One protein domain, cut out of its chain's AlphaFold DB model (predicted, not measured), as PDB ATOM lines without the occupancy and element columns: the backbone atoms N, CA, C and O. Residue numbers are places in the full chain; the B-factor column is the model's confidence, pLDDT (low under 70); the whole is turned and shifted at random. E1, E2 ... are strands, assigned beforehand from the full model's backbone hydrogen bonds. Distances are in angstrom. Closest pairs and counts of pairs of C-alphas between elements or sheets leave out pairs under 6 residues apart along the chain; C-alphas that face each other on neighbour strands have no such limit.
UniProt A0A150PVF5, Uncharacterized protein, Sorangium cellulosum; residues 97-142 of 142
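This is residues 97 to 142 of the 142 residues of an uncharacterized protein of Sorangium cellulosum (UniProt A0A150PVF5). With little regular structure, this is a small, flat domain of two two-stranded hairpins, E3 with E4 and E1 with E2, side by side, and a tail, residues 129 to 142, that folds back to E3. The 46 printed residues hold four named strands, E1 to E4 along the chain, and no named helix. Both sheets are antiparallel; the class is all strand, with 14 residues in named elements. It is compact, with a radius of gyration of the C-alphas of 10.3 A and spans of 28 by 25 by 12 A.

E3, residues 112 to 115, is 9.8 A long, and E4, residues 125 to 128, 9.6 A, ending at C-alpha 128 (141.534, 146.827, 171.244). E1, residues 100 to 102, begins at C-alpha 100 (137.916, 139.383, 178.442); E2 is residues 105 to 107.

In the hairpin E3 and E4, at 143 degrees, N 114 and O 126 are 2.9 A apart. In the hairpin E1 and E2, at 140 degrees, N 102 and O 105 are 2.8 A apart. The closest C-alphas of E1 and E3, Cys 102 and Cys 113, are 5.2 A apart. Residues 139 to 140 pair antiparallel with residues 113 to 114 of E3.

The C-alphas of Asp 121 and Asn 132 are farthest apart, 30.5 A. The printed part has no cut, and no link between strands is long. Residues 119 to 120 and 141 to 142 have pLDDT under 70.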
ATOM      1  N   GLU A  97     130.736 136.018 178.432       71.31
ATOM      2  CA  GLU A  97     130.550 134.603 178.061       71.31
ATOM      3  C   GLU A  97     131.614 134.092 177.070       71.31
ATOM      4  O   GLU A  97     132.012 132.931 177.134       71.31
ATOM      5  N   GLU A  98     132.134 134.968 176.203       70.50
ATOM      6  CA  GLU A  98     133.223 134.669 175.257       70.50
ATOM      7  C   GLU A  98     134.298 135.775 175.210       70.50
ATOM      8  O   GLU A  98     134.976 135.962 174.197       70.50
ATOM      9  N   GLY A  99     134.432 136.560 176.283       76.94
ATOM     10  CA  GLY A  99     135.214 137.799 176.279       76.94
ATOM     11  C   GLY A  99     136.248 137.915 177.393       76.94
ATOM     12  O   GLY A  99     136.309 137.091 178.304       76.94
ATOM     13  N   ILE A 100     137.050 138.980 177.332       82.50
ATOM     14  CA  ILE A 100     137.916 139.383 178.442       82.50
ATOM     15  C   ILE A 100     137.322 140.605 179.131       82.50
ATOM     16  O   ILE A 100     136.760 141.497 178.491       82.50
ATOM     17  N   CYS A 101     137.458 140.646 180.446       86.62
ATOM     18  CA  CYS A 101     136.981 141.772 181.219       86.62
ATOM     19  C   CYS A 101     137.947 142.949 181.176       86.62
ATOM     20  O   CYS A 101     139.156 142.776 181.331       86.62
ATOM     21  N   CYS A 102     137.395 144.143 180.983       86.75
ATOM     22  CA  CYS A 102     138.138 145.386 180.902       86.75
ATOM     23  C   CYS A 102     137.445 146.462 181.734       86.75
ATOM     24  O   CYS A 102     136.593 147.214 181.258       86.75
ATOM     25  N   GLY A 103     137.781 146.483 183.024       81.75
ATOM     26  CA  GLY A 103     137.124 147.345 184.001       81.75
ATOM     27  C   GLY A 103     135.694 146.881 184.226       81.75
ATOM     28  O   GLY A 103     135.480 145.790 184.737       81.75
ATOM     29  N   THR A 104     134.731 147.698 183.810       77.06
ATOM     30  CA  THR A 104     133.293 147.395 183.887       77.06
ATOM     31  C   THR A 104     132.702 146.936 182.553       77.06
ATOM     32  O   THR A 104     131.497 146.705 182.458       77.06
ATOM     33  N   ALA A 105     133.529 146.805 181.511       80.00
ATOM     34  CA  ALA A 105     133.100 146.425 180.173       80.00
ATOM     35  C   ALA A 105     133.634 145.047 179.765       80.00
ATOM     36  O   ALA A 105     134.747 144.649 180.111       80.00
ATOM     37  N   CYS A 106     132.838 144.346 178.960       85.12
ATOM     38  CA  CYS A 106     133.228 143.099 178.322       85.12
ATOM     39  C   CYS A 106     133.797 143.353 176.931       85.12
ATOM     40  O   CYS A 106     133.089 143.810 176.034       85.12
ATOM     41  N   CYS A 107     135.063 143.006 176.738       87.12
ATOM     42  CA  CYS A 107     135.699 143.001 175.432       87.12
ATOM     43  C   CYS A 107     135.392 141.673 174.724       87.12
ATOM     44  O   CYS A 107     135.528 140.605 175.319       87.12
ATOM     45  N   GLY A 108     134.936 141.731 173.471       85.12
ATOM     46  CA  GLY A 108     134.536 140.549 172.699       85.12
ATOM     47  C   GLY A 108     135.694 139.605 172.345       85.12
ATOM     48  O   GLY A 108     136.871 139.932 172.513       85.12
ATOM     49  N   ALA A 109     135.364 138.429 171.809       82.06
ATOM     50  CA  ALA A 109     136.359 137.432 171.420       82.06
ATOM     51  C   ALA A 109     137.414 138.013 170.454       82.06
ATOM     52  O   ALA A 109     137.080 138.614 169.434       82.06
ATOM     53  N   GLY A 110     138.698 137.821 170.775       81.75
ATOM     54  CA  GLY A 110     139.826 138.305 169.965       81.75
ATOM     55  C   GLY A 110     140.265 139.746 170.247       81.75
ATOM     56  O   GLY A 110     141.253 140.196 169.669       81.75
ATOM     57  N   THR A 111     139.582 140.448 171.153       87.50
ATOM     58  CA  THR A 111     140.003 141.771 171.632       87.50
ATOM     59  C   THR A 111     140.763 141.663 172.952       87.50
ATOM     60  O   THR A 111     140.558 140.744 173.745       87.50
ATOM     61  N   LEU A 112     141.677 142.601 173.166       87.06
ATOM     62  CA  LEU A 112     142.515 142.709 174.351       87.06
ATOM     63  C   LEU A 112     142.027 143.873 175.206       87.06
ATOM     64  O   LEU A 112     141.599 144.897 174.671       87.06
ATOM     65  N   CYS A 113     142.142 143.736 176.525       89.31
ATOM     66  CA  CYS A 113     141.960 144.870 177.417       89.31
ATOM     67  C   CYS A 113     143.261 145.664 177.509       89.31
ATOM     68  O   CYS A 113     144.314 145.122 177.868       89.31
ATOM     69  N   CYS A 114     143.181 146.946 177.180       89.12
ATOM     70  CA  CYS A 114     144.322 147.839 177.143       89.12
ATOM     71  C   CYS A 114     144.104 148.998 178.092       89.12
ATOM     72  O   CYS A 114     143.073 149.660 178.035       89.12
ATOM     73  N   ASP A 115     145.089 149.227 178.950       89.69
ATOM     74  CA  ASP A 115     145.119 150.378 179.832       89.69
ATOM     75  C   ASP A 115     145.922 151.489 179.162       89.69
ATOM     76  O   ASP A 115     147.149 151.424 179.055       89.69
ATOM     77  N   TYR A 116     145.214 152.508 178.685       84.81
ATOM     78  CA  TYR A 116     145.816 153.747 178.198       84.81
ATOM     79  C   TYR A 116     145.843 154.832 179.281       84.81
ATOM     80  O   TYR A 116     146.135 155.996 178.991       84.81
ATOM     81  N   GLY A 117     145.549 154.459 180.531       81.00
ATOM     82  CA  GLY A 117     145.564 155.361 181.667       81.00
ATOM     83  C   GLY A 117     146.927 156.022 181.851       81.00
ATOM     84  O   GLY A 117     147.983 155.407 181.717       81.00
ATOM     85  N   ALA A 118     146.914 157.308 182.202       71.44
ATOM     86  CA  ALA A 118     148.136 158.030 182.560       71.44
ATOM     87  C   ALA A 118     148.628 157.702 183.988       71.44
ATOM     88  O   ALA A 118     149.731 158.102 184.368       71.44
ATOM     89  N   SER A 119     147.808 157.011 184.791       67.88
ATOM     90  CA  SER A 119     148.045 156.744 186.215       67.88
ATOM     91  C   SER A 119     147.259 155.522 186.697       67.88
ATOM     92  O   SER A 119     146.142 155.292 186.245       67.88
ATOM     93  N   ALA A 120     147.814 154.793 187.672       69.38
ATOM     94  CA  ALA A 120     147.214 153.580 188.241       69.38
ATOM     95  C   ALA A 120     145.844 153.813 188.909       69.38
ATOM     96  O   ALA A 120     145.040 152.893 189.007       69.38
ATOM     97  N   ASP A 121     145.583 155.039 189.366       73.38
ATOM     98  CA  ASP A 121     144.344 155.425 190.050       73.38
ATOM     99  C   ASP A 121     143.188 155.756 189.086       73.38
ATOM    100  O   ASP A 121     142.045 155.898 189.517       73.38
ATOM    101  N   ALA A 122     143.476 155.913 187.790       70.62
ATOM    102  CA  ALA A 122     142.495 156.247 186.760       70.62
ATOM    103  C   ALA A 122     142.858 155.535 185.445       70.62
ATOM    104  O   ALA A 122     143.370 156.180 184.520       70.62
ATOM    105  N   PRO A 123     142.655 154.207 185.378       75.88
ATOM    106  CA  PRO A 123     142.946 153.447 184.175       75.88
ATOM    107  C   PRO A 123     141.947 153.811 183.063       75.88
ATOM    108  O   PRO A 123     140.739 153.882 183.300       75.88
ATOM    109  N   ASP A 124     142.450 154.053 181.851       82.56
ATOM    110  CA  ASP A 124     141.630 154.302 180.656       82.56
ATOM    111  C   ASP A 124     141.514 152.987 179.888       82.56
ATOM    112  O   ASP A 124     142.292 152.681 178.981       82.56
ATOM    113  N   LEU A 125     140.597 152.151 180.365       86.25
ATOM    114  CA  LEU A 125     140.444 150.776 179.912       86.25
ATOM    115  C   LEU A 125     139.668 150.732 178.594       86.25
ATOM    116  O   LEU A 125     138.496 151.103 178.534       86.25
ATOM    117  N   SER A 126     140.329 150.256 177.541       86.56
ATOM    118  CA  SER A 126     139.791 150.173 176.184       86.56
ATOM    119  C   SER A 126     139.959 148.772 175.596       86.56
ATOM    120  O   SER A 126     141.014 148.152 175.724       86.56
ATOM    121  N   CYS A 127     138.930 148.294 174.891       88.56
ATOM    122  CA  CYS A 127     138.993 147.056 174.115       88.56
ATOM    123  C   CYS A 127     139.669 147.313 172.767       88.56
ATOM    124  O   CYS A 127     139.151 148.092 171.967       88.56
ATOM    125  N   GLN A 128     140.782 146.637 172.485       88.06
ATOM    126  CA  GLN A 128     141.534 146.827 171.244       88.06
ATOM    127  C   GLN A 128     141.824 145.501 170.544       88.06
ATOM    128  O   GLN A 128     142.191 144.510 171.174       88.06
ATOM    129  N   GLU A 129     141.709 145.485 169.219       87.25
ATOM    130  CA  GLU A 129     142.144 144.347 168.405       87.25
ATOM    131  C   GLU A 129     143.678 144.307 168.255       87.25
ATOM    132  O   GLU A 129     144.337 145.354 168.208       87.25
ATOM    133  N   PRO A 130     144.285 143.113 168.131       84.06
ATOM    134  CA  PRO A 130     145.713 142.988 167.870       84.06
ATOM    135  C   PRO A 130     146.088 143.637 166.532       84.06
ATOM    136  O   PRO A 130     145.550 143.312 165.472       84.06
ATOM    137  N   VAL A 131     147.079 144.529 166.553       84.88
ATOM    138  CA  VAL A 131     147.516 145.246 165.349       84.88
ATOM    139  C   VAL A 131     148.549 144.395 164.619       84.88
ATOM    140  O   VAL A 131     149.631 144.129 165.139       84.88
ATOM    141  N   ASN A 132     148.222 143.950 163.402       83.25
ATOM    142  CA  ASN A 132     149.098 143.105 162.578       83.25
ATOM    143  C   ASN A 132     149.576 141.835 163.324       83.25
ATOM    144  O   ASN A 132     150.743 141.449 163.237       83.25
ATOM    145  N   GLY A 133     148.692 141.230 164.125       79.50
ATOM    146  CA  GLY A 133     149.006 140.058 164.953       79.50
ATOM    147  C   GLY A 133     149.967 140.335 166.115       79.50
ATOM    148  O   GLY A 133     150.489 139.395 166.705       79.50
ATOM    149  N   THR A 134     150.222 141.608 166.433       81.12
ATOM    150  CA  THR A 134     151.146 142.018 167.496       81.12
ATOM    151  C   THR A 134     150.374 142.660 168.644       81.12
ATOM    152  O   THR A 134     149.403 143.387 168.429       81.12
ATOM    153  N   CYS A 135     150.826 142.395 169.869       82.75
ATOM    154  CA  CYS A 135     150.257 142.982 171.074       82.75
ATOM    155  C   CYS A 135     150.549 144.495 171.135       82.75
ATOM    156  O   CYS A 135     151.725 144.872 171.062       82.75
ATOM    157  N   PRO A 136     149.539 145.372 171.267       83.06
ATOM    158  CA  PRO A 136     149.778 146.801 171.441       83.06
ATOM    159  C   PRO A 136     150.440 147.111 172.795       83.06
ATOM    160  O   PRO A 136     150.202 146.433 173.794       83.06
ATOM    161  N   ILE A 137     151.255 148.171 172.835       76.19
ATOM    162  CA  ILE A 137     151.986 148.635 174.029       76.19
ATOM    163  C   ILE A 137     151.002 149.369 174.955       76.19
ATOM    164  O   ILE A 137     150.919 150.588 174.913       76.19
ATOM    165  N   ALA A 138     150.182 148.606 175.672       81.56
ATOM    166  CA  ALA A 138     149.177 149.029 176.667       81.56
ATOM    167  C   ALA A 138     148.257 147.851 177.039       81.56
ATOM    168  O   ALA A 138     147.536 147.899 178.029       81.56
ATOM    169  N   CYS A 139     148.256 146.797 176.220       85.25
ATOM    170  CA  CYS A 139     147.364 145.661 176.363       85.25
ATOM    171  C   CYS A 139     148.009 144.552 177.187       85.25
ATOM    172  O   CYS A 139     149.155 144.174 176.942       85.25
ATOM    173  N   THR A 140     147.258 144.018 178.148       72.19
ATOM    174  CA  THR A 140     147.656 142.837 178.929       72.19
ATOM    175  C   THR A 140     146.874 141.621 178.428       72.19
ATOM    176  O   THR A 140     145.741 141.764 177.974       72.19
ATOM    177  N   GLY A 141     147.456 140.418 178.500       66.06
ATOM    178  CA  GLY A 141     146.773 139.180 178.090       66.06
ATOM    179  C   GLY A 141     147.100 138.692 176.676       66.06
ATOM    180  O   GLY A 141     146.368 137.868 176.132       66.06
ATOM    181  N   CYS A 142     148.204 139.181 176.110       62.31
ATOM    182  CA  CYS A 142     149.022 138.430 175.162       62.31
ATOM    183  C   CYS A 142     150.016 137.555 175.960       62.31
ATOM    184  O   CYS A 142     150.401 136.494 175.436       62.31
TER     185      CYS A 142